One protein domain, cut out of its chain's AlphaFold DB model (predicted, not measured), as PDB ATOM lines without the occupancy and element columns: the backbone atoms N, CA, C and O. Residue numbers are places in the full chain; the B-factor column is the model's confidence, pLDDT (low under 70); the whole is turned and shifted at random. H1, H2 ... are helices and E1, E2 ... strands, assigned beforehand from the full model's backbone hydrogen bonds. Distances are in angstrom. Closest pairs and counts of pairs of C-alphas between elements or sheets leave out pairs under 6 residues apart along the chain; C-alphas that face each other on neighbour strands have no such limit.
ATOM      1  N   ALA A  38     -40.406  -0.339 -46.796       89.31
ATOM      2  CA  ALA A  38     -39.174  -0.704 -46.092       89.31
ATOM      3  C   ALA A  38     -38.090   0.385 -46.157       89.31
ATOM      4  O   ALA A  38     -37.480   0.718 -45.140       89.31
ATOM      5  N   GLN A  39     -37.879   1.000 -47.328       91.75
ATOM      6  CA  GLN A  39     -36.931   2.109 -47.473       91.75
ATOM      7  C   GLN A  39     -37.354   3.332 -46.656       91.75
ATOM      8  O   GLN A  39     -36.512   3.985 -46.046       91.75
ATOM      9  N   ALA A  40     -38.650   3.645 -46.629       93.38
ATOM     10  CA  ALA A  40     -39.190   4.739 -45.835       93.38
ATOM     11  C   ALA A  40     -39.053   4.471 -44.326       93.38
ATOM     12  O   ALA A  40     -38.737   5.393 -43.579       93.38
ATOM     13  N   PHE A  41     -39.232   3.224 -43.884       95.00
ATOM     14  CA  PHE A  41     -39.058   2.818 -42.487       95.00
ATOM     15  C   PHE A  41     -37.595   2.910 -42.035       95.00
ATOM     16  O   PHE A  41     -37.298   3.453 -40.975       95.00
ATOM     17  N   LEU A  42     -36.661   2.433 -42.858       95.00
ATOM     18  CA  LEU A  42     -35.224   2.441 -42.555       95.00
ATOM     19  C   LEU A  42     -34.557   3.804 -42.788       95.00
ATOM     20  O   LEU A  42     -33.362   3.968 -42.532       95.00
ATOM     21  N   ARG A  43     -35.306   4.800 -43.273       95.12
ATOM     22  CA  ARG A  43     -34.775   6.131 -43.555       95.12
ATOM     23  C   ARG A  43     -34.461   6.877 -42.259       95.12
ATOM     24  O   ARG A  43     -35.345   7.432 -41.611       95.12
ATOM     25  N   ILE A  44     -33.175   6.967 -41.951       95.31
ATOM     26  CA  ILE A  44     -32.627   7.786 -40.867       95.31
ATOM     27  C   ILE A  44     -32.088   9.122 -41.401       95.31
ATOM     28  O   ILE A  44     -31.847   9.277 -42.596       95.31
ATOM     29  N   ALA A  45     -31.924  10.111 -40.519       92.88
ATOM     30  CA  ALA A  45     -31.312  11.389 -40.879       92.88
ATOM     31  C   ALA A  45     -29.790  11.247 -41.058       92.88
ATOM     32  O   ALA A  45     -29.151  10.483 -40.336       92.88
ATOM     33  N   ASP A  46     -29.186  12.038 -41.948       91.94
ATOM     34  CA  ASP A  46     -27.735  11.986 -42.216       91.94
ATOM     35  C   ASP A  46     -26.878  12.283 -40.972       91.94
ATOM     36  O   ASP A  46     -25.732  11.839 -40.859       91.94
ATOM     37  N   ASN A  47     -27.444  13.020 -40.015       91.44
ATOM     38  CA  ASN A  47     -26.842  13.362 -38.731       91.44
ATOM     39  C   ASN A  47     -27.297  12.453 -37.574       91.44
ATOM     40  O   ASN A  47     -27.049  12.800 -36.420       91.44
ATOM     41  N   ALA A  48     -27.951  11.320 -37.855       91.25
ATOM     42  CA  ALA A  48     -28.290  10.331 -36.835       91.25
ATOM     43  C   ALA A  48     -27.023   9.868 -36.100       91.25
ATOM     44  O   ALA A  48     -25.955   9.721 -36.717       91.25
ATOM     45  N   ASP A  49     -27.140   9.654 -34.790       90.44
ATOM     46  CA  ASP A  49     -26.042   9.161 -33.963       90.44
ATOM     47  C   ASP A  49     -25.639   7.730 -34.355       90.44
ATOM     48  O   ASP A  49     -26.326   7.046 -35.120       90.44
ATOM     49  N   HIS A  50     -24.483   7.292 -33.855       90.56
ATOM     50  CA  HIS A  50     -23.908   6.000 -34.215       90.56
ATOM     51  C   HIS A  50     -24.829   4.819 -33.875       90.56
ATOM     52  O   HIS A  50     -24.967   3.913 -34.691       90.56
ATOM     53  N   GLU A  51     -25.500   4.848 -32.723       89.69
ATOM     54  CA  GLU A  51     -26.339   3.732 -32.281       89.69
ATOM     55  C   GLU A  51     -27.633   3.649 -33.094       89.69
ATOM     56  O   GLU A  51     -28.032   2.560 -33.505       89.69
ATOM     57  N   THR A  52     -28.244   4.793 -33.426       92.56
ATOM     58  CA  THR A  52     -29.392   4.833 -34.349       92.56
ATOM     59  C   THR A  52     -29.050   4.198 -35.700       92.56
ATOM     60  O   THR A  52     -29.854   3.436 -36.240       92.56
ATOM     61  N   ARG A  53     -27.851   4.471 -36.242       92.44
ATOM     62  CA  ARG A  53     -27.389   3.848 -37.495       92.44
ATOM     63  C   ARG A  53     -27.229   2.344 -37.344       92.44
ATOM     64  O   ARG A  53     -27.758   1.626 -38.178       92.44
ATOM     65  N   LEU A  54     -26.576   1.877 -36.279       88.06
ATOM     66  CA  LEU A  54     -26.386   0.442 -36.041       88.06
ATOM     67  C   LEU A  54     -27.718  -0.306 -35.937       88.06
ATOM     68  O   LEU A  54     -27.862  -1.380 -36.515       88.06
ATOM     69  N   ILE A  55     -28.710   0.267 -35.251       89.12
ATOM     70  CA  ILE A  55     -30.045  -0.334 -35.149       89.12
ATOM     71  C   ILE A  55     -30.724  -0.373 -36.522       89.12
ATOM     72  O   ILE A  55     -31.257  -1.410 -36.914       89.12
ATOM     73  N   ALA A  56     -30.693   0.731 -37.274       91.56
ATOM     74  CA  ALA A  56     -31.278   0.780 -38.611       91.56
ATOM     75  C   ALA A  56     -30.570  -0.177 -39.586       91.56
ATOM     76  O   ALA A  56     -31.237  -0.862 -40.350       91.56
ATOM     77  N   GLU A  57     -29.243  -0.289 -39.535       86.00
ATOM     78  CA  GLU A  57     -28.448  -1.230 -40.333       86.00
ATOM     79  C   GLU A  57     -28.714  -2.683 -39.936       86.00
ATOM     80  O   GLU A  57     -28.806  -3.552 -40.805       86.00
ATOM     81  N   ASN A  58     -28.887  -2.961 -38.641       88.56
ATOM     82  CA  ASN A  58     -29.260  -4.286 -38.163       88.56
ATOM     83  C   ASN A  58     -30.670  -4.665 -38.632       88.56
ATOM     84  O   ASN A  58     -30.854  -5.762 -39.153       88.56
ATOM     85  N   LEU A  59     -31.636  -3.748 -38.532       82.12
ATOM     86  CA  LEU A  59     -32.981  -3.940 -39.069       82.12
ATOM     87  C   LEU A  59     -32.977  -4.041 -40.594       82.12
ATOM     88  O   LEU A  59     -33.725  -4.846 -41.127       82.12
ATOM     89  N   ALA A  60     -32.126  -3.300 -41.302       82.25
ATOM     90  CA  ALA A  60     -31.968  -3.413 -42.750       82.25
ATOM     91  C   ALA A  60     -31.366  -4.765 -43.142       82.25
ATOM     92  O   ALA A  60     -31.824  -5.400 -44.086       82.25
ATOM     93  N   SER A  61     -30.373  -5.239 -42.392       70.69
ATOM     94  CA  SER A  61     -29.775  -6.563 -42.583       70.69
ATOM     95  C   SER A  61     -30.786  -7.669 -42.285       70.69
ATOM     96  O   SER A  61     -30.868  -8.649 -43.021       70.69
ATOM     97  N   ALA A  62     -31.593  -7.491 -41.238       63.47
ATOM     98  CA  ALA A  62     -32.726  -8.350 -40.945       63.47
ATOM     99  C   ALA A  62     -33.785  -8.252 -42.053       63.47
ATOM    100  O   ALA A  62     -34.313  -9.269 -42.458       63.47
ATOM    101  N   GLU A  63     -34.058  -7.082 -42.619       76.06
ATOM    102  CA  GLU A  63     -35.018  -6.907 -43.711       76.06
ATOM    103  C   GLU A  63     -34.565  -7.591 -44.993       76.06
ATOM    104  O   GLU A  63     -35.372  -8.248 -45.642       76.06
ATOM    105  N   LEU A  64     -33.271  -7.525 -45.319       58.12
ATOM    106  CA  LEU A  64     -32.679  -8.330 -46.388       58.12
ATOM    107  C   LEU A  64     -32.861  -9.832 -46.129       58.12
ATOM    108  O   LEU A  64     -32.852 -10.606 -47.082       58.12
ATOM    109  N   LYS A  65     -33.011 -10.237 -44.855       52.19
ATOM    110  CA  LYS A  65     -33.145 -11.632 -44.428       52.19
ATOM    111  C   LYS A  65     -34.571 -12.088 -44.049       52.19
ATOM    112  O   LYS A  65     -34.816 -13.279 -43.914       52.19
ATOM    113  N   TYR A  66     -35.526 -11.188 -43.878       53.50
ATOM    114  CA  TYR A  66     -36.847 -11.534 -43.347       53.50
ATOM    115  C   TYR A  66     -37.996 -10.774 -44.029       53.50
ATOM    116  O   TYR A  66     -39.143 -11.130 -43.784       53.50
ATOM    117  N   HIS A  67     -37.719  -9.756 -44.863       68.06
ATOM    118  CA  HIS A  67     -38.703  -8.959 -45.625       68.06
ATOM    119  C   HIS A  67     -39.977  -8.575 -44.839       68.06
ATOM    120  O   HIS A  67     -41.096  -8.603 -45.348       68.06
ATOM    121  N   PHE A  68     -39.814  -8.237 -43.561       76.62
ATOM    122  CA  PHE A  68     -40.905  -8.044 -42.607       76.62
ATOM    123  C   PHE A  68     -41.257  -6.569 -42.399       76.62
ATOM    124  O   PHE A  68     -42.352  -6.260 -41.925       76.62
ATOM    125  N   ILE A  69     -40.347  -5.649 -42.733       81.75
ATOM    126  CA  ILE A  69     -40.467  -4.235 -42.380       81.75
ATOM    127  C   ILE A  69     -41.650  -3.585 -43.085       81.75
ATOM    128  O   ILE A  69     -42.343  -2.795 -42.452       81.75
ATOM    129  N   SER A  70     -41.925  -3.912 -44.351       84.06
ATOM    130  CA  SER A  70     -43.060  -3.305 -45.067       84.06
ATOM    131  C   SER A  70     -44.389  -3.609 -44.363       84.06
ATOM    132  O   SER A  70     -45.130  -2.688 -44.020       84.06
ATOM    133  N   LYS A  71     -44.629  -4.883 -44.029       78.75
ATOM    134  CA  LYS A  71     -45.821  -5.313 -43.286       78.75
ATOM    135  C   LYS A  71     -45.853  -4.736 -41.869       78.75
ATOM    136  O   LYS A  71     -46.880  -4.217 -41.433       78.75
ATOM    137  N   LEU A  72     -44.718  -4.765 -41.164       83.38
ATOM    138  CA  LEU A  72     -44.586  -4.156 -39.839       83.38
ATOM    139  C   LEU A  72     -44.980  -2.672 -39.875       83.38
ATOM    140  O   LEU A  72     -45.746  -2.233 -39.018       83.38
ATOM    141  N   ALA A  73     -44.488  -1.924 -40.865       89.12
ATOM    142  CA  ALA A  73     -44.733  -0.496 -41.029       89.12
ATOM    143  C   ALA A  73     -46.206  -0.182 -41.317       89.12
ATOM    144  O   ALA A  73     -46.765   0.759 -40.754       89.12
ATOM    145  N   GLU A  74     -46.850  -0.977 -42.172       86.69
ATOM    146  CA  GLU A  74     -48.268  -0.826 -42.508       86.69
ATOM    147  C   GLU A  74     -49.172  -1.069 -41.290       86.69
ATOM    148  O   GLU A  74     -50.087  -0.287 -41.010       86.69
ATOM    149  N   GLU A  75     -48.883  -2.117 -40.518       84.31
ATOM    150  CA  GLU A  75     -49.690  -2.495 -39.358       84.31
ATOM    151  C   GLU A  75     -49.431  -1.593 -38.140       84.31
ATOM    152  O   GLU A  75     -50.362  -1.242 -37.405       84.31
ATOM    153  N   ASN A  76     -48.175  -1.187 -37.923       91.94
ATOM    154  CA  ASN A  76     -47.720  -0.590 -36.661       91.94
ATOM    155  C   ASN A  76     -47.210   0.849 -36.780       91.94
ATOM    156  O   ASN A  76     -47.006   1.498 -35.754       91.94
ATOM    157  N   GLY A  77     -47.069   1.376 -37.995       95.56
ATOM    158  CA  GLY A  77     -46.559   2.717 -38.264       95.56
ATOM    159  C   GLY A  77     -45.054   2.758 -38.541       95.56
ATOM    160  O   GLY A  77     -44.346   1.754 -38.482       95.56
ATOM    161  N   TYR A  78     -44.564   3.960 -38.834       97.69
ATOM    162  CA  TYR A  78     -43.187   4.221 -39.248       97.69
ATOM    163  C   TYR A  78     -42.376   4.854 -38.113       97.69
ATOM    164  O   TYR A  78     -42.913   5.692 -37.380       97.69
ATOM    165  N   PRO A  79     -41.094   4.492 -37.958       97.38
ATOM    166  CA  PRO A  79     -40.259   4.974 -36.875       97.38
ATOM    167  C   PRO A  79     -40.000   6.471 -36.987       97.38
ATOM    168  O   PRO A  79     -39.690   7.000 -38.055       97.38
ATOM    169  N   VAL A  80     -40.065   7.152 -35.848       97.25
ATOM    170  CA  VAL A  80     -39.616   8.541 -35.719       97.25
ATOM    171  C   VAL A  80     -38.241   8.527 -35.056       97.25
ATOM    172  O   VAL A  80     -38.100   8.741 -33.855       97.25
ATOM    173  N   TRP A  81     -37.216   8.212 -35.851       95.56
ATOM    174  CA  TRP A  81     -35.850   7.934 -35.383       95.56
ATOM    175  C   TRP A  81     -35.244   9.034 -34.503       95.56
ATOM    176  O   TRP A  81     -34.628   8.747 -33.484       95.56
ATOM    177  N   ASN A  82     -35.475  10.306 -34.835       94.44
ATOM    178  CA  ASN A  82     -34.976  11.448 -34.057       94.44
ATOM    179  C   ASN A  82     -35.717  11.674 -32.723       94.44
ATOM    180  O   ASN A  82     -35.413  12.628 -32.009       94.44
ATOM    181  N   LYS A  83     -36.717  10.842 -32.425       95.19
ATOM    182  CA  LYS A  83     -37.499  10.824 -31.185       95.19
ATOM    183  C   LYS A  83     -37.269   9.548 -30.381       95.19
ATOM    184  O   LYS A  83     -37.965   9.310 -29.401       95.19
ATOM    185  N   MET A  84     -36.300   8.729 -30.786       93.81
ATOM    186  CA  MET A  84     -35.880   7.558 -30.031       93.81
ATOM    187  C   MET A  84     -35.324   7.969 -28.662       93.81
ATOM    188  O   MET A  84     -34.529   8.902 -28.551       93.81
ATOM    189  N   VAL A  85     -35.704   7.232 -27.620       90.19
ATOM    190  CA  VAL A  85     -35.098   7.348 -26.286       90.19
ATOM    191  C   VAL A  85     -34.029   6.274 -26.149       90.19
ATOM    192  O   VAL A  85     -34.303   5.118 -26.458       90.19
ATOM    193  N   SER A  86     -32.838   6.628 -25.666       87.62
ATOM    194  CA  SER A  86     -31.734   5.682 -25.478       87.62
ATOM    195  C   SER A  86     -31.150   5.727 -24.064       87.62
ATOM    196  O   SER A  86     -31.057   6.779 -23.425       87.62
ATOM    197  N   SER A  87     -30.716   4.566 -23.578       80.75
ATOM    198  CA  SER A  87     -29.787   4.441 -22.463       80.75
ATOM    199  C   SER A  87     -28.613   3.574 -22.888       80.75
ATOM    200  O   SER A  87     -28.782   2.396 -23.170       80.75
ATOM    201  N   ILE A  88     -27.428   4.175 -22.952       77.31
ATOM    202  CA  ILE A  88     -26.183   3.480 -23.272       77.31
ATOM    203  C   ILE A  88     -25.363   3.405 -21.989       77.31
ATOM    204  O   ILE A  88     -25.135   4.436 -21.341       77.31
ATOM    205  N   VAL A  89     -24.919   2.199 -21.639       66.38
ATOM    206  CA  VAL A  89     -23.935   1.984 -20.578       66.38
ATOM    207  C   VAL A  89     -22.583   1.887 -21.271       66.38
ATOM    208  O   VAL A  89     -22.274   0.891 -21.921       66.38
ATOM    209  N   SER A  90     -21.793   2.958 -21.187       57.72
ATOM    210  CA  SER A  90     -20.380   2.887 -21.566       57.72
ATOM    211  C   SER A  90     -19.624   2.288 -20.388       57.72
ATOM    212  O   SER A  90     -19.744   2.790 -19.273       57.72
ATOM    213  N   SER A 118     -20.518  -1.863 -27.039       68.81
ATOM    214  CA  SER A 118     -21.408  -1.077 -26.178       68.81
ATOM    215  C   SER A 118     -22.735  -1.822 -25.978       68.81
ATOM    216  O   SER A 118     -23.257  -2.459 -26.898       68.81
ATOM    217  N   ARG A 119     -23.274  -1.771 -24.754       74.69
ATOM    218  CA  ARG A 119     -24.624  -2.257 -24.429       74.69
ATOM    219  C   ARG A 119     -25.563  -1.070 -24.298       74.69
ATOM    220  O   ARG A 119     -25.169   0.003 -23.830       74.69
ATOM    221  N   GLY A 120     -26.816  -1.263 -24.680       80.19
ATOM    222  CA  GLY A 120     -27.799  -0.196 -24.576       80.19
ATOM    223  C   GLY A 120     -29.229  -0.667 -24.744       80.19
ATOM    224  O   GLY A 120     -29.491  -1.758 -25.242       80.19
ATOM    225  N   PHE A 121     -30.153   0.181 -24.324       81.12
ATOM    226  CA  PHE A 121     -31.581  -0.020 -24.491       81.12
ATOM    227  C   PHE A 121     -32.199   1.195 -25.164       81.12
ATOM    228  O   PHE A 121     -31.883   2.338 -24.824       81.12
ATOM    229  N   PHE A 122     -33.093   0.945 -26.108       86.94
ATOM    230  CA  PHE A 122     -33.661   1.959 -26.978       86.94
ATOM    231  C   PHE A 122     -35.173   1.786 -27.070       86.94
ATOM    232  O   PHE A 122     -35.670   0.664 -27.080       86.94
ATOM    233  N   ILE A 123     -35.907   2.894 -27.163       92.00
ATOM    234  CA  ILE A 123     -37.354   2.906 -27.401       92.00
ATOM    235  C   ILE A 123     -37.632   3.773 -28.625       92.00
ATOM    236  O   ILE A 123     -37.360   4.974 -28.608       92.00
ATOM    237  N   ILE A 124     -38.181   3.167 -29.675       95.69
ATOM    238  CA  ILE A 124     -38.395   3.772 -30.991       95.69
ATOM    239  C   ILE A 124     -39.908   3.903 -31.230       95.69
ATOM    240  O   ILE A 124     -40.579   2.883 -31.402       95.69
ATOM    241  N   PRO A 125     -40.480   5.117 -31.241       98.00
ATOM    242  CA  PRO A 125     -41.905   5.300 -31.507       98.00
ATOM    243  C   PRO A 125     -42.243   5.047 -32.978       98.00
ATOM    244  O   PRO A 125     -41.535   5.527 -33.863       98.00
ATOM    245  N   LEU A 126     -43.356   4.353 -33.231       97.62
ATOM    246  CA  LEU A 126     -43.912   4.104 -34.561       97.62
ATOM    247  C   LEU A 126     -45.216   4.892 -34.753       97.62
ATOM    248  O   LEU A 126     -46.173   4.756 -33.981       97.62
ATOM    249  N   VAL A 127     -45.257   5.721 -35.794       97.69
ATOM    250  CA  VAL A 127     -46.346   6.666 -36.063       97.69
ATOM    251  C   VAL A 127     -47.094   6.295 -37.337       97.69
ATOM    252  O   VAL A 127     -46.497   5.987 -38.368       97.69
ATOM    253  N   ASP A 128     -48.421   6.353 -37.277       96.38
ATOM    254  CA  ASP A 128     -49.262   6.207 -38.457       96.38
ATOM    255  C   ASP A 128     -49.082   7.392 -39.412       96.38
ATOM    256  O   ASP A 128     -49.180   8.558 -39.020       96.38
ATOM    257  N   THR A 129     -48.851   7.122 -40.693       91.56
ATOM    258  CA  THR A 129     -48.592   8.187 -41.670       91.56
ATOM    259  C   THR A 129     -49.822   9.040 -41.969       91.56
ATOM    260  O   THR A 129     -49.640  10.188 -42.389       91.56
ATOM    261  N   ILE A 130     -51.035   8.537 -41.717       93.50
ATOM    262  CA  ILE A 130     -52.304   9.213 -42.003       93.50
ATOM    263  C   ILE A 130     -52.791   9.975 -40.766       93.50
ATOM    264  O   ILE A 130     -52.933  11.195 -40.815       93.50
ATOM    265  N   SER A 131     -53.015   9.285 -39.646       95.44
ATOM    266  CA  SER A 131     -53.548   9.876 -38.411       95.44
ATOM    267  C   SER A 131     -52.506  10.653 -37.609       95.44
ATOM    268  O   SER A 131     -52.874  11.437 -36.735       95.44
ATOM    269  N   LYS A 132     -51.215  10.426 -37.890       96.06
ATOM    270  CA  LYS A 132     -50.068  10.939 -37.125       96.06
ATOM    271  C   LYS A 132     -50.026  10.472 -35.670       96.06
ATOM    272  O   LYS A 132     -49.186  10.933 -34.907       96.06
ATOM    273  N   GLU A 133     -50.883   9.538 -35.266       96.88
ATOM    274  CA  GLU A 133     -50.845   8.981 -33.916       96.88
ATOM    275  C   GLU A 133     -49.714   7.968 -33.745       96.88
ATOM    276  O   GLU A 133     -49.379   7.221 -34.667       96.88
ATOM    277  N   VAL A 134     -49.191   7.877 -32.522       97.69
ATOM    278  CA  VAL A 134     -48.263   6.813 -32.129       97.69
ATOM    279  C   VAL A 134     -49.076   5.525 -32.007       97.69
ATOM    280  O   VAL A 134     -49.906   5.381 -31.100       97.69
ATOM    281  N   LYS A 135     -48.896   4.611 -32.961       95.56
ATOM    282  CA  LYS A 135     -49.608   3.324 -33.029       95.56
ATOM    283  C   LYS A 135     -48.916   2.263 -32.193       95.56
ATOM    284  O   LYS A 135     -49.581   1.533 -31.456       95.56
ATOM    285  N   SER A 136     -47.595   2.228 -32.292       96.12
ATOM    286  CA  SER A 136     -46.750   1.246 -31.633       96.12
ATOM    287  C   SER A 136     -45.434   1.884 -31.183       96.12
ATOM    288  O   SER A 136     -45.138   3.029 -31.516       96.12
ATOM    289  N   TYR A 137     -44.627   1.153 -30.426       94.69
ATOM    290  CA  TYR A 137     -43.204   1.448 -30.274       94.69
ATOM    291  C   TYR A 137     -42.405   0.147 -30.271       94.69
ATOM    292  O   TYR A 137     -42.944  -0.910 -29.955       94.69
ATOM    293  N   ILE A 138     -41.132   0.217 -30.640       89.62
ATOM    294  CA  ILE A 138     -40.194  -0.902 -30.555       89.62
ATOM    295  C   ILE A 138     -39.256  -0.631 -29.388       89.62
ATOM    296  O   ILE A 138     -38.671   0.447 -29.314       89.62
ATOM    297  N   THR A 139     -39.082  -1.598 -28.496       86.56
ATOM    298  CA  THR A 139     -37.927  -1.613 -27.601       86.56
ATOM    299  C   THR A 139     -36.823  -2.439 -28.231       86.56
ATOM    300  O   THR A 139     -37.082  -3.540 -28.716       86.56
ATOM    301  N   CYS A 140     -35.603  -1.926 -28.210       83.62
ATOM    302  CA  CYS A 140     -34.426  -2.601 -28.723       83.62
ATOM    303  C   CYS A 140     -33.388  -2.718 -27.604       83.62
ATOM    304  O   CYS A 140     -32.987  -1.713 -27.020       83.62
ATOM    305  N   GLU A 141     -32.971  -3.941 -27.301       81.00
ATOM    306  CA  GLU A 141     -31.848  -4.236 -26.420       81.00
ATOM    307  C   GLU A 141     -30.631  -4.579 -27.281       81.00
ATOM    308  O   GLU A 141     -30.619  -5.569 -28.015       81.00
ATOM    309  N   LYS A 142     -29.590  -3.756 -27.177       81.88
ATOM    310  CA  LYS A 142     -28.281  -4.015 -27.764       81.88
ATOM    311  C   LYS A 142     -27.456  -4.844 -26.786       81.88
ATOM    312  O   LYS A 142     -26.996  -4.336 -25.759       81.88
ATOM    313  N   ILE A 143     -27.256  -6.110 -27.135       72.44
ATOM    314  CA  ILE A 143     -26.408  -7.045 -26.387       72.44
ATOM    315  C   ILE A 143     -24.937  -6.772 -26.728       72.44
ATOM    316  O   ILE A 143     -24.075  -6.791 -25.854       72.44
ATOM    317  N   ASN A 144     -24.656  -6.504 -28.005       77.50
ATOM    318  CA  ASN A 144     -23.373  -6.023 -28.519       77.50
ATOM    319  C   ASN A 144     -23.574  -5.393 -29.912       77.50
ATOM    320  O   ASN A 144     -24.679  -5.408 -30.446       77.50
ATOM    321  N   ASP A 145     -22.507  -4.876 -30.530       77.19
ATOM    322  CA  ASP A 145     -22.555  -4.219 -31.852       77.19
ATOM    323  C   ASP A 145     -23.075  -5.115 -32.988       77.19
ATOM    324  O   ASP A 145     -23.437  -4.621 -34.052       77.19
ATOM    325  N   SER A 146     -23.113  -6.431 -32.785       73.38
ATOM    326  CA  SER A 146     -23.582  -7.415 -33.766       73.38
ATOM    327  C   SER A 146     -24.893  -8.104 -33.370       73.38
ATOM    328  O   SER A 146     -25.422  -8.879 -34.165       73.38
ATOM    329  N   ALA A 147     -25.429  -7.853 -32.170       71.38
ATOM    330  CA  ALA A 147     -26.565  -8.588 -31.625       71.38
ATOM    331  C   ALA A 147     -27.567  -7.658 -30.933       71.38
ATOM    332  O   ALA A 147     -27.260  -7.004 -29.931       71.38
ATOM    333  N   PHE A 148     -28.793  -7.674 -31.455       80.19
ATOM    334  CA  PHE A 148     -29.914  -6.863 -30.998       80.19
ATOM    335  C   PHE A 148     -31.136  -7.752 -30.756       80.19
ATOM    336  O   PHE A 148     -31.367  -8.715 -31.489       80.19
ATOM    337  N   ARG A 149     -31.931  -7.409 -29.743       74.31
ATOM    338  CA  ARG A 149     -33.220  -8.034 -29.438       74.31
ATOM    339  C   ARG A 149     -34.309  -6.974 -29.517       74.31
ATOM    340  O   ARG A 149     -34.168  -5.901 -28.937       74.31
ATOM    341  N   TYR A 150     -35.396  -7.276 -30.218       79.12
ATOM    342  CA  TYR A 150     -36.487  -6.337 -30.460       79.12
ATOM    343  C   TYR A 150     -37.788  -6.852 -29.855       79.12
ATOM    344  O   TYR A 150     -38.122  -8.019 -30.023       79.12
ATOM    345  N   HIS A 151     -38.553  -5.958 -29.231       78.31
ATOM    346  CA  HIS A 151     -39.944  -6.207 -28.863       78.31
ATOM    347  C   HIS A 151     -40.805  -5.068 -29.394       78.31
ATOM    348  O   HIS A 151     -40.491  -3.893 -29.209       78.31
ATOM    349  N   LEU A 152     -41.893  -5.408 -30.070       84.44
ATOM    350  CA  LEU A 152     -42.895  -4.444 -30.515       84.44
ATOM    351  C   LEU A 152     -43.868  -4.153 -29.367       84.44
ATOM    352  O   LEU A 152     -44.005  -4.956 -28.473       84.44
ATOM    353  N   TYR A 153     -44.577  -3.041 -29.348       82.19
ATOM    354  CA  TYR A 153     -45.669  -2.807 -28.403       82.19
ATOM    355  C   TYR A 153     -46.761  -2.115 -29.180       82.19
ATOM    356  O   TYR A 153     -46.536  -1.009 -29.660       82.19
ATOM    357  N   ASN A 154     -47.924  -2.748 -29.331       90.94
ATOM    358  CA  ASN A 154     -49.034  -2.170 -30.082       90.94
ATOM    359  C   ASN A 154     -50.070  -1.566 -29.126       90.94
ATOM    360  O   ASN A 154     -50.605  -2.256 -28.254       90.94
ATOM    361  N   LYS A 155     -50.383  -0.277 -29.316       92.94
ATOM    362  CA  LYS A 155     -51.321   0.480 -28.470       92.94
ATOM    363  C   LYS A 155     -52.694  -0.187 -28.414       92.94
ATOM    364  O   LYS A 155     -53.276  -0.306 -27.340       92.94
ATOM    365  N   LYS A 156     -53.205  -0.644 -29.562       88.75
ATOM    366  CA  LYS A 156     -54.517  -1.297 -29.666       88.75
ATOM    367  C   LYS A 156     -54.514  -2.638 -28.936       88.75
ATOM    368  O   LYS A 156     -55.449  -2.899 -28.188       88.75
ATOM    369  N   SER A 157     -53.468  -3.448 -29.097       83.75
ATOM    370  CA  SER A 157     -53.353  -4.733 -28.392       83.75
ATOM    371  C   SER A 157     -53.327  -4.553 -26.873       83.75
ATOM    372  O   SER A 157     -54.062  -5.236 -26.164       83.75
ATOM    373  N   ILE A 158     -52.567  -3.573 -26.371       81.75
ATOM    374  CA  ILE A 158     -52.503  -3.267 -24.933       81.75
ATOM    375  C   ILE A 158     -53.867  -2.796 -24.406       81.75
ATOM    376  O   ILE A 158     -54.301  -3.245 -23.350       81.75
ATOM    377  N   LEU A 159     -54.579  -1.935 -25.141       83.81
ATOM    378  CA  LEU A 159     -55.905  -1.436 -24.734       83.81
ATOM    379  C   LEU A 159     -57.014  -2.492 -24.807       83.81
ATOM    380  O   LEU A 159     -57.974  -2.423 -24.035       83.81
ATOM    381  N   ASN A 160     -56.881  -3.451 -25.725       81.69
ATOM    382  CA  ASN A 160     -57.801  -4.576 -25.884       81.69
ATOM    383  C   ASN A 160     -57.513  -5.725 -24.914       81.69
ATOM    384  O   ASN A 160     -58.332  -6.634 -24.792       81.69
ATOM    385  N   THR A 161     -56.364  -5.709 -24.237       75.25
ATOM    386  CA  THR A 161     -56.070  -6.684 -23.189       75.25
ATOM    387  C   THR A 161     -57.008  -6.394 -22.025       75.25
ATOM    388  O   THR A 161     -56.872  -5.359 -21.383       75.25
ATOM    389  N   SER A 162     -57.983  -7.269 -21.772       64.12
ATOM    390  CA  SER A 162     -58.878  -7.169 -20.613       64.12
ATOM    391  C   SER A 162     -58.108  -7.552 -19.347       64.12
ATOM    392  O   SER A 162     -57.824  -8.737 -19.163       64.12
ATOM    393  N   PRO A 163     -57.750  -6.612 -18.454       56.00
ATOM    394  CA  PRO A 163     -57.132  -6.996 -17.196       56.00
ATOM    395  C   PRO A 163     -58.206  -7.607 -16.289       56.00
ATOM    396  O   PRO A 163     -59.226  -6.977 -16.018       56.00
ATOM    397  N   LEU A 164     -57.971  -8.825 -15.801       55.91
ATOM    398  CA  LEU A 164     -58.854  -9.494 -14.838       55.91
ATOM    399  C   LEU A 164     -58.486  -9.144 -13.381       55.91
ATOM    400  O   LEU A 164     -59.236  -9.472 -12.466       55.91
ATOM    401  N   SER A 165     -57.356  -8.458 -13.145       76.62
ATOM    402  CA  SER A 165     -56.871  -8.093 -11.804       76.62
ATOM    403  C   SER A 165     -56.299  -6.669 -11.710       76.62
ATOM    404  O   SER A 165     -55.759  -6.124 -12.674       76.62
ATOM    405  N   ALA A 166     -56.344  -6.081 -10.507       71.00
ATOM    406  CA  ALA A 166     -55.774  -4.759 -10.213       71.00
ATOM    407  C   ALA A 166     -54.257  -4.672 -10.486       71.00
ATOM    408  O   ALA A 166     -53.753  -3.619 -10.870       71.00
ATOM    409  N   VAL A 167     -53.532  -5.786 -10.342       67.56
ATOM    410  CA  VAL A 167     -52.090  -5.868 -10.632       67.56
ATOM    411  C   VAL A 167     -51.825  -5.712 -12.133       67.56
ATOM    412  O   VAL A 167     -50.963  -4.934 -12.537       67.56
ATOM    413  N   GLN A 168     -52.615  -6.372 -12.985       63.53
ATOM    414  CA  GLN A 168     -52.495  -6.223 -14.441       63.53
ATOM    415  C   GLN A 168     -52.805  -4.788 -14.892       63.53
ATOM    416  O   GLN A 168     -52.114  -4.252 -15.757       63.53
ATOM    417  N   GLN A 169     -53.782  -4.127 -14.261       66.56
ATOM    418  CA  GLN A 169     -54.068  -2.712 -14.524       66.56
ATOM    419  C   GLN A 169     -52.891  -1.792 -14.164       66.56
ATOM    420  O   GLN A 169     -52.627  -0.821 -14.878       66.56
ATOM    421  N   GLN A 170     -52.169  -2.086 -13.077       70.00
ATOM    422  CA  GLN A 170     -50.967  -1.337 -12.702       70.00
ATOM    423  C   GLN A 170     -49.835  -1.525 -13.718       70.00
ATOM    424  O   GLN A 170     -49.149  -0.554 -14.020       70.00
ATOM    425  N   ASN A 171     -49.699  -2.710 -14.319       70.50
ATOM    426  CA  ASN A 171     -48.659  -2.993 -15.316       70.50
ATOM    427  C   ASN A 171     -48.941  -2.373 -16.695       70.50
ATOM    428  O   ASN A 171     -48.011  -2.001 -17.409       70.50
ATOM    429  N   ILE A 172     -50.213  -2.203 -17.070       78.06
ATOM    430  CA  ILE A 172     -50.599  -1.563 -18.341       78.06
ATOM    431  C   ILE A 172     -50.290  -0.055 -18.332       78.06
ATOM    432  O   ILE A 172     -49.927   0.520 -19.361       78.06
ATOM    433  N   ARG A 173     -50.403   0.608 -17.173       81.19
ATOM    434  CA  ARG A 173     -50.231   2.067 -17.048       81.19
ATOM    435  C   ARG A 173     -48.851   2.575 -17.498       81.19
ATOM    436  O   ARG A 173     -48.839   3.528 -18.276       81.19
ATOM    437  N   PRO A 174     -47.712   1.987 -17.084       79.38
ATOM    438  CA  PRO A 174     -46.392   2.377 -17.577       79.38
ATOM    439  C   PRO A 174     -46.259   2.222 -19.095       79.38
ATOM    440  O   PRO A 174     -45.762   3.137 -19.752       79.38
ATOM    441  N   LEU A 175     -46.773   1.122 -19.663       82.88
ATOM    442  CA  LEU A 175     -46.730   0.866 -21.107       82.88
ATOM    443  C   LEU A 175     -47.514   1.930 -21.884       82.88
ATOM    444  O   LEU A 175     -47.013   2.473 -22.867       82.88
ATOM    445  N   LEU A 176     -48.715   2.276 -21.413       87.50
ATOM    446  CA  LEU A 176     -49.519   3.368 -21.971       87.50
ATOM    447  C   LEU A 176     -48.889   4.748 -21.730       87.50
ATOM    448  O   LEU A 176     -49.003   5.634 -22.575       87.50
ATOM    449  N   GLY A 177     -48.165   4.930 -20.629       86.56
ATOM    450  CA  GLY A 177     -47.426   6.158 -20.341       86.56
ATOM    451  C   GLY A 177     -46.291   6.432 -21.336       86.56
ATOM    452  O   GLY A 177     -46.032   7.595 -21.652       86.56
ATOM    453  N   VAL A 178     -45.664   5.387 -21.894       90.06
ATOM    454  CA  VAL A 178     -44.699   5.518 -23.005       90.06
ATOM    455  C   VAL A 178     -45.390   6.099 -24.244       90.06
ATOM    456  O   VAL A 178     -44.914   7.092 -24.795       90.06
ATOM    457  N   PHE A 179     -46.564   5.576 -24.622       94.88
ATOM    458  CA  PHE A 179     -47.361   6.144 -25.719       94.88
ATOM    459  C   PHE A 179     -47.746   7.599 -25.459       94.88
ATOM    460  O   PHE A 179     -47.576   8.438 -26.339       94.88
ATOM    461  N   ALA A 180     -48.234   7.916 -24.256       93.88
ATOM    462  CA  ALA A 180     -48.601   9.286 -23.900       93.88
ATOM    463  C   ALA A 180     -47.406  10.247 -23.974       93.88
ATOM    464  O   ALA A 180     -47.556  11.386 -24.410       93.88
ATOM    465  N   SER A 181     -46.217   9.783 -23.585       93.25
ATOM    466  CA  SER A 181     -44.995  10.583 -23.653       93.25
ATOM    467  C   SER A 181     -44.590  10.883 -25.094       93.25
ATOM    468  O   SER A 181     -44.285  12.031 -25.412       93.25
ATOM    469  N   PHE A 182     -44.656   9.891 -25.986       96.62
ATOM    470  CA  PHE A 182     -44.389  10.116 -27.405       96.62
ATOM    471  C   PHE A 182     -45.474  10.952 -28.087       96.62
ATOM    472  O   PHE A 182     -45.151  11.793 -28.915       96.62
ATOM    473  N   GLU A 183     -46.747  10.801 -27.724       97.19
ATOM    474  CA  GLU A 183     -47.825  11.669 -28.221       97.19
ATOM    475  C   GLU A 183     -47.623  13.131 -27.791       97.19
ATOM    476  O   GLU A 183     -47.874  14.051 -28.570       97.19
ATOM    477  N   ASN A 184     -47.116  13.366 -26.579       94.44
ATOM    478  CA  ASN A 184     -46.734  14.702 -26.134       94.44
ATOM    479  C   ASN A 184     -45.537  15.240 -26.939       94.44
ATOM    480  O   ASN A 184     -45.580  16.357 -27.445       94.44
ATOM    481  N   GLU A 185     -44.485  14.439 -27.111       94.88
ATOM    482  CA  GLU A 185     -43.255  14.891 -27.765       94.88
ATOM    483  C   GLU A 185     -43.372  15.053 -29.293       94.88
ATOM    484  O   GLU A 185     -42.796  15.983 -29.863       94.88
ATOM    485  N   ILE A 186     -44.088  14.147 -29.961       96.38
ATOM    486  CA  ILE A 186     -44.235  14.113 -31.423       96.38
ATOM    487  C   ILE A 186     -45.396  15.006 -31.861       96.38
ATOM    488  O   ILE A 186     -45.251  15.774 -32.809       96.38
ATOM    489  N   ASN A 187     -46.532  14.927 -31.160       96.56
ATOM    490  CA  ASN A 187     -47.781  15.572 -31.571       96.56
ATOM    491  C   ASN A 187     -48.192  16.756 -30.682       96.56
ATOM    492  O   ASN A 187     -49.253  17.338 -30.904       96.56
ATOM    493  N   GLY A 188     -47.405  17.115 -29.660       96.06
ATOM    494  CA  GLY A 188     -47.725  18.225 -28.751       96.06
ATOM    495  C   GLY A 188     -48.938  17.966 -27.850       96.06
ATOM    496  O   GLY A 188     -49.497  18.908 -27.283       96.06
ATOM    497  N   LYS A 189     -49.389  16.708 -27.723       95.44
ATOM    498  CA  LYS A 189     -50.562  16.349 -26.914       95.44
ATOM    499  C   LYS A 189     -50.203  16.324 -25.427       95.44
ATOM    500  O   LYS A 189     -49.894  15.281 -24.860       95.44
ATOM    501  N   GLN A 190     -50.320  17.480 -24.780       92.75
ATOM    502  CA  GLN A 190     -50.098  17.642 -23.337       92.75
ATOM    503  C   GLN A 190     -51.098  16.876 -22.458       92.75
ATOM    504  O   GLN A 190     -50.886  16.734 -21.262       92.75
ATOM    505  N   SER A 191     -52.208  16.394 -23.009       93.19
ATOM    506  CA  SER A 191     -53.184  15.585 -22.282       93.19
ATOM    507  C   SER A 191     -53.805  14.578 -23.235       93.19
ATOM    508  O   SER A 191     -54.253  14.953 -24.320       93.19
ATOM    509  N   ILE A 192     -53.821  13.305 -22.847       93.44
ATOM    510  CA  ILE A 192     -54.385  12.228 -23.659       93.44
ATOM    511  C   ILE A 192     -55.146  11.234 -22.786       93.44
ATOM    512  O   ILE A 192     -54.769  10.953 -21.648       93.44
ATOM    513  N   VAL A 193     -56.249  10.719 -23.326       94.56
ATOM    514  CA  VAL A 193     -57.058   9.677 -22.697       94.56
ATOM    515  C   VAL A 193     -57.084   8.475 -23.626       94.56
ATOM    516  O   VAL A 193     -57.611   8.565 -24.734       94.56
ATOM    517  N   PHE A 194     -56.549   7.347 -23.171       92.56
ATOM    518  CA  PHE A 194     -56.697   6.073 -23.863       92.56
ATOM    519  C   PHE A 194     -57.883   5.310 -23.284       92.56
ATOM    520  O   PHE A 194     -57.944   5.071 -22.080       92.56
ATOM    521  N   LYS A 195     -58.833   4.935 -24.139       91.56
ATOM    522  CA  LYS A 195     -59.994   4.131 -23.750       91.56
ATOM    523  C   LYS A 195     -59.657   2.656 -23.964       91.56
ATOM    524  O   LYS A 195     -59.466   2.248 -25.107       91.56
ATOM    525  N   GLY A 196     -59.525   1.897 -22.880       83.56
ATOM    526  CA  GLY A 196     -59.424   0.439 -22.917       83.56
ATOM    527  C   GLY A 196     -60.801  -0.223 -22.912       83.56
ATOM    528  O   GLY A 196     -61.827   0.458 -22.903       83.56
ATOM    529  N   ALA A 197     -60.821  -1.558 -22.899       75.81
ATOM    530  CA  ALA A 197     -62.063  -2.336 -22.877       75.81
ATOM    531  C   ALA A 197     -62.908  -2.117 -21.605       75.81
ATOM    532  O   ALA A 197     -64.134  -2.126 -21.676       75.81
ATOM    533  N   ILE A 198     -62.250  -1.919 -20.456       68.81
ATOM    534  CA  ILE A 198     -62.899  -1.797 -19.137       68.81
ATOM    535  C   ILE A 198     -62.685  -0.400 -18.534       68.81
ATOM    536  O   ILE A 198     -63.613   0.176 -17.978       68.81
ATOM    537  N   ASP A 199     -61.489   0.174 -18.698       80.44
ATOM    538  CA  ASP A 199     -61.083   1.425 -18.051       80.44
ATOM    539  C   ASP A 199     -60.570   2.476 -19.042       80.44
ATOM    540  O   ASP A 199     -60.142   2.174 -20.157       80.44
ATOM    541  N   SER A 200     -60.575   3.741 -18.612       86.50
ATOM    542  CA  SER A 200     -59.927   4.848 -19.323       86.50
ATOM    543  C   SER A 200     -58.675   5.319 -18.587       86.50
ATOM    544  O   SER A 200     -58.699   5.571 -17.383       86.50
ATOM    545  N   TYR A 201     -57.584   5.503 -19.326       86.25
ATOM    546  CA  TYR A 201     -56.288   5.914 -18.801       86.25
ATOM    547  C   TYR A 201     -55.976   7.339 -19.255       86.25
ATOM    548  O   TYR A 201     -55.745   7.578 -20.440       86.25
ATOM    549  N   LYS A 202     -55.987   8.293 -18.319       88.94
ATOM    550  CA  LYS A 202     -55.653   9.698 -18.582       88.94
ATOM    551  C   LYS A 202     -54.213   9.999 -18.179       88.94
ATOM    552  O   LYS A 202     -53.806   9.703 -17.057       88.94
ATOM    553  N   PHE A 203     -53.498  10.654 -19.080       89.62
ATOM    554  CA  PHE A 203     -52.107  11.058 -18.944       89.62
ATOM    555  C   PHE A 203     -51.995  12.561 -19.224       89.62
ATOM    556  O   PHE A 203     -52.556  13.030 -20.214       89.62
ATOM    557  N   THR A 204     -51.291  13.315 -18.372       88.50
ATOM    558  CA  THR A 204     -51.088  14.769 -18.541       88.50
ATOM    559  C   THR A 204     -49.598  15.097 -18.461       88.50
ATOM    560  O   THR A 204     -48.923  14.668 -17.531       88.50
ATOM    561  N   ASN A 205     -49.073  15.852 -19.425       87.44
ATOM    562  CA  ASN A 205     -47.660  16.212 -19.562       87.44
ATOM    563  C   ASN A 205     -46.737  15.005 -19.359       87.44
ATOM    564  O   ASN A 205     -45.832  15.025 -18.525       87.44
ATOM    565  N   SER A 206     -47.020  13.907 -20.060       84.88
ATOM    566  CA  SER A 206     -46.203  12.707 -19.920       84.88
ATOM    567  C   SER A 206     -44.852  12.882 -20.597       84.88
ATOM    568  O   SER A 206     -44.767  13.448 -21.689       84.88
ATOM    569  N   HIS A 207     -43.802  12.412 -19.926       85.12
ATOM    570  CA  HIS A 207     -42.432  12.440 -20.424       85.12
ATOM    571  C   HIS A 207     -41.672  11.195 -19.964       85.12
ATOM    572  O   HIS A 207     -41.822  10.745 -18.822       85.12
ATOM    573  N   ILE A 208     -40.784  10.703 -20.827       82.69
ATOM    574  CA  ILE A 208     -39.814   9.662 -20.488       82.69
ATOM    575  C   ILE A 208     -38.533  10.353 -20.031       82.69
ATOM    576  O   ILE A 208     -38.029  11.252 -20.706       82.69
ATOM    577  N   LYS A 209     -38.000   9.952 -18.875       76.44
ATOM    578  CA  LYS A 209     -36.684  10.405 -18.419       76.44
ATOM    579  C   LYS A 209     -35.773   9.219 -18.161       76.44
ATOM    580  O   LYS A 209     -36.181   8.234 -17.544       76.44
ATOM    581  N   LYS A 210     -34.513   9.374 -18.569       67.56
ATOM    582  CA  LYS A 210     -33.428   8.519 -18.099       67.56
ATOM    583  C   LYS A 210     -33.213   8.801 -16.609       67.56
ATOM    584  O   LYS A 210     -32.935   9.940 -16.231       67.56
ATOM    585  N   GLY A 211     -33.402   7.788 -15.771       60.78
ATOM    586  CA  GLY A 211     -33.004   7.839 -14.373       60.78
ATOM    587  C   GLY A 211     -31.492   7.662 -14.250       60.78
ATOM    588  O   GLY A 211     -30.871   6.967 -15.049       60.78
ATOM    589  N   THR A 212     -30.883   8.284 -13.246       52.69
ATOM    590  CA  THR A 212     -29.596   7.812 -12.721       52.69
ATOM    591  C   THR A 212     -29.860   6.555 -11.903       52.69
ATOM    592  O   THR A 212     -30.822   6.550 -11.132       52.69
ATOM    593  N   ALA A 213     -29.039   5.512 -12.063       46.72
ATOM    594  CA  ALA A 213     -29.072   4.340 -11.191       46.72
ATOM    595  C   ALA A 213     -29.052   4.818  -9.732       46.72
ATOM    596  O   ALA A 213     -28.111   5.484  -9.298       46.72
ATOM    597  N   VAL A 214     -30.146   4.586  -9.009       41.09
ATOM    598  CA  VAL A 214     -30.220   4.904  -7.585       41.09
ATOM    599  C   VAL A 214     -29.538   3.749  -6.877       41.09
ATOM    600  O   VAL A 214     -29.932   2.605  -7.077       41.09
ATOM    601  N   ASP A 215     -28.507   4.037  -6.087       37.28
ATOM    602  CA  ASP A 215     -27.864   3.044  -5.233       37.28
ATOM    603  C   ASP A 215     -28.885   2.584  -4.178       37.28
ATOM    604  O   ASP A 215     -29.176   3.277  -3.197       37.28
ATOM    605  N   LYS A 234     -47.418  18.305  -7.817       43.44
ATOM    606  CA  LYS A 234     -46.878  18.895  -9.052       43.44
ATOM    607  C   LYS A 234     -46.411  17.850 -10.076       43.44
ATOM    608  O   LYS A 234     -46.276  18.234 -11.228       43.44
ATOM    609  N   ARG A 235     -46.143  16.585  -9.688       43.16
ATOM    610  CA  ARG A 235     -45.689  15.465 -10.557       43.16
ATOM    611  C   ARG A 235     -45.962  14.098  -9.909       43.16
ATOM    612  O   ARG A 235     -45.629  13.927  -8.739       43.16
ATOM    613  N   ALA A 236     -46.478  13.125 -10.662       46.12
ATOM    614  CA  ALA A 236     -46.635  11.724 -10.256       46.12
ATOM    615  C   ALA A 236     -45.708  10.802 -11.079       46.12
ATOM    616  O   ALA A 236     -45.570  10.957 -12.295       46.12
ATOM    617  N   VAL A 237     -45.070   9.831 -10.418       49.84
ATOM    618  CA  VAL A 237     -44.342   8.740 -11.087       49.84
ATOM    619  C   VAL A 237     -45.367   7.680 -11.482       49.84
ATOM    620  O   VAL A 237     -46.063   7.155 -10.618       49.84
ATOM    621  N   LEU A 238     -45.497   7.398 -12.780       47.53
ATOM    622  CA  LEU A 238     -46.487   6.442 -13.297       47.53
ATOM    623  C   LEU A 238     -45.992   4.997 -13.259       47.53
ATOM    624  O   LEU A 238     -46.797   4.072 -13.223       47.53
ATOM    625  N   GLY A 239     -44.675   4.821 -13.307       50.97
ATOM    626  CA  GLY A 239     -44.027   3.525 -13.320       50.97
ATOM    627  C   GLY A 239     -42.525   3.650 -13.489       50.97
ATOM    628  O   GLY A 239     -42.020   4.642 -14.027       50.97
ATOM    629  N   ILE A 240     -41.836   2.616 -13.024       49.59
ATOM    630  CA  ILE A 240     -40.414   2.418 -13.244       49.59
ATOM    631  C   ILE A 240     -40.275   1.201 -14.151       49.59
ATOM    632  O   ILE A 240     -40.705   0.106 -13.794       49.59
ATOM    633  N   LEU A 241     -39.699   1.409 -15.330       52.41
ATOM    634  CA  LEU A 241     -39.245   0.329 -16.194       52.41
ATOM    635  C   LEU A 241     -37.802   0.033 -15.791       52.41
ATOM    636  O   LEU A 241     -36.900   0.835 -16.052       52.41
ATOM    637  N   TYR A 242     -37.614  -1.088 -15.098       47.25
ATOM    638  CA  TYR A 242     -36.287  -1.609 -14.807       47.25
ATOM    639  C   TYR A 242     -35.785  -2.347 -16.038       47.25
ATOM    640  O   TYR A 242     -36.400  -3.307 -16.497       47.25
ATOM    641  N   ILE A 243     -34.667  -1.876 -16.569       47.84
ATOM    642  CA  ILE A 243     -33.912  -2.576 -17.595       47.84
ATOM    643  C   ILE A 243     -32.762  -3.223 -16.857       47.84
ATOM    644  O   ILE A 243     -32.050  -2.521 -16.129       47.84
ATOM    645  N   TYR A 244     -32.557  -4.525 -17.043       34.84
ATOM    646  CA  TYR A 244     -31.294  -5.092 -16.607       34.84
ATOM    647  C   TYR A 244     -30.446  -5.719 -17.667       34.84
ATOM    648  O   TYR A 244     -30.866  -6.175 -18.721       34.84
ATOM    649  N   ASN A 245     -29.193  -5.609 -17.298       36.84
ATOM    650  CA  ASN A 245     -28.000  -6.022 -17.944       36.84
ATOM    651  C   ASN A 245     -27.279  -6.796 -16.840       36.84
ATOM    652  O   ASN A 245     -27.321  -6.363 -15.689       36.84
ATOM    653  N   GLU A 246     -26.663  -7.921 -17.183       36.88
ATOM    654  CA  GLU A 246     -26.211  -9.010 -16.302       36.88
ATOM    655  C   GLU A 246     -25.439  -8.586 -15.029       36.88
ATOM    656  O   GLU A 246     -25.272  -9.415 -14.144       36.88
ATOM    657  N   ASN A 247     -25.015  -7.316 -14.888       34.09
ATOM    658  CA  ASN A 247     -24.424  -6.737 -13.672       34.09
ATOM    659  C   ASN A 247     -24.855  -5.279 -13.308       34.09
ATOM    660  O   ASN A 247     -24.236  -4.674 -12.433       34.09
ATOM    661  N   SER A 248     -25.865  -4.665 -13.950       36.06
ATOM    662  CA  SER A 248     -26.309  -3.281 -13.654       36.06
ATOM    663  C   SER A 248     -27.767  -3.000 -14.051       36.06
ATOM    664  O   SER A 248     -28.236  -3.501 -15.073       36.06
ATOM    665  N   TYR A 249     -28.448  -2.119 -13.309       39.41
ATOM    666  CA  TYR A 249     -29.818  -1.682 -13.607       39.41
ATOM    667  C   TYR A 249     -29.833  -0.276 -14.207       39.41
ATOM    668  O   TYR A 249     -29.358   0.673 -13.579       39.41
ATOM    669  N   ASP A 250     -30.451  -0.138 -15.378       43.81
ATOM    670  CA  ASP A 250     -30.840   1.160 -15.920       43.81
ATOM    671  C   ASP A 250     -32.330   1.381 -15.667       43.81
ATOM    672  O   ASP A 250     -33.169   0.493 -15.838       43.81
ATOM    673  N   MET A 251     -32.665   2.591 -15.236       44.03
ATOM    674  CA  MET A 251     -34.018   2.935 -14.828       44.03
ATOM    675  C   MET A 251     -34.623   3.916 -15.826       44.03
ATOM    676  O   MET A 251     -34.162   5.055 -15.942       44.03
ATOM    677  N   ILE A 252     -35.691   3.507 -16.509       52.53
ATOM    678  CA  ILE A 252     -36.527   4.437 -17.266       52.53
ATOM    679  C   ILE A 252     -37.726   4.808 -16.404       52.53
ATOM    680  O   ILE A 252     -38.540   3.966 -16.023       52.53
ATOM    681  N   ILE A 253     -37.833   6.100 -16.096       52.59
ATOM    682  CA  ILE A 253     -38.924   6.633 -15.286       52.59
ATOM    683  C   ILE A 253     -39.915   7.318 -16.218       52.59
ATOM    684  O   ILE A 253     -39.566   8.272 -16.925       52.59
ATOM    685  N   VAL A 254     -41.164   6.854 -16.186       52.75
ATOM    686  CA  VAL A 254     -42.274   7.516 -16.878       52.75
ATOM    687  C   VAL A 254     -42.960   8.456 -15.891       52.75
ATOM    688  O   VAL A 254     -43.473   8.036 -14.850       52.75
ATOM    689  N   LEU A 255     -42.947   9.751 -16.207       49.41
ATOM    690  CA  LEU A 255     -43.509  10.809 -15.366       49.41
ATOM    691  C   LEU A 255     -44.772  11.380 -16.009       49.41
ATOM    692  O   LEU A 255     -44.823  11.526 -17.228       49.41
ATOM    693  N   SER A 256     -45.760  11.753 -15.194       41.53
ATOM    694  CA  SER A 256     -46.933  12.532 -15.620       41.53
ATOM    695  C   SER A 256     -47.319  13.525 -14.538       41.53
ATOM    696  O   SER A 256     -47.247  13.232 -13.345       41.53
ATOM    697  N   ASP A 257     -47.787  14.693 -14.947       44.81
ATOM    698  CA  ASP A 257     -48.375  15.656 -14.027       44.81
ATOM    699  C   ASP A 257     -49.803  15.193 -13.672       44.81
ATOM    700  O   ASP A 257     -50.546  14.751 -14.544       44.81
TER     701      ASP A 257
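Overview. This is residues 38 to 90, 118 to 215 and 234 to 257 of the 609 residues of an uncharacterized protein of Chitinophagaceae bacterium (UniProt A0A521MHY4). Two antiparallel sheets stand partly face to face as a loose, splayed sandwich, E1 to E4 and E7 to E9, and the long helix H5 is wedged between them at one end. H2 and H3 cover the other face of the larger sheet, and the hairpin E5-E6 packs on H5. The printed part has 175 residues, with five named helices and nine named strands in the order H1 H2 H3 E1 E2 E3 E4 H4 H5 E5 E6 E7 E8 E9; the class is mixed, helices and strands. The sheets run E1-E2-E3-E4, E7-E9-E8 and E5-E6. The whole is compact, radius of gyration of the C-alphas 16.2 A, spanning 44 by 42 by 31 A.

Along the chain. The largest sheet holds E1, residues 85 to 89, E2, 119 to 127, 26.2 A, E3, 134 to 144, 28.2 A, and E4, 147 to 154, 23.4 A. Before it come H1, residues 38 to 41, from C-alpha 38 at (-39.174, -0.704, -46.092), H2, 50 to 66, 23.6 A, and H3, 69 to 76. After it come H4, residues 155 to 160, H5, 166 to 187, 30.6 A, E5, 191 to 195, E6, 200 to 204, E7, 207 to 210, E8, 236 to 245, 26.9 A, and E9, 248 to 256, 26.1 A, ending at C-alpha 256 at (-46.933, 12.532, -15.620).

Arrangement. The twisted sheet E1-E2-E3-E4 includes a meander, E2 E3 E4, each strand the antiparallel neighbour of the one before. N 87 and O 121 are 2.8 A apart, N 124 and O 138 2.8 A, N 139 and O 151 2.8 A. Three layers, helices on both faces, have H2 and H3 on one face at heights of 9.5 A and 10.5 A, and H5 on the other at 10.3 A. H5 also makes two layers with E7-E9-E8, at 8.5 A on one face, across the strands. In that sheet N 209 and O 253 are 3.0 A apart, N 243 and O 250 2.9 A. H5 has a kink of 26 degrees near residue 175. H4 and H5, a helical hairpin, touch through residues 172 to 179 of H5 alone, C-alphas of Ile 158 and Ile 172 closest at 7.1 A. In E5-E6, N 194 and O 201 are 2.9 A apart. H1 touches H3, C-alphas of Ala 38 and Ser 70 closest at 4.8 A. Every O i to N i+4 pair is within hydrogen-bond range in H2, H3 and H4, 14 of 18 in H5; H1 is too short.

Size, cuts and confidence. The C-alphas farthest apart, Lys 65 and Lys 234, are 48.7 A apart. Residues 91 to 117 and 216 to 233 are not printed, with C-alpha gaps of 6.2 A and 25.0 A; no link printed whole is long. Mean pLDDT of the printed part is 78.3, and 45 residues are under 70, among them residues 210 to 215 and 234 to 257.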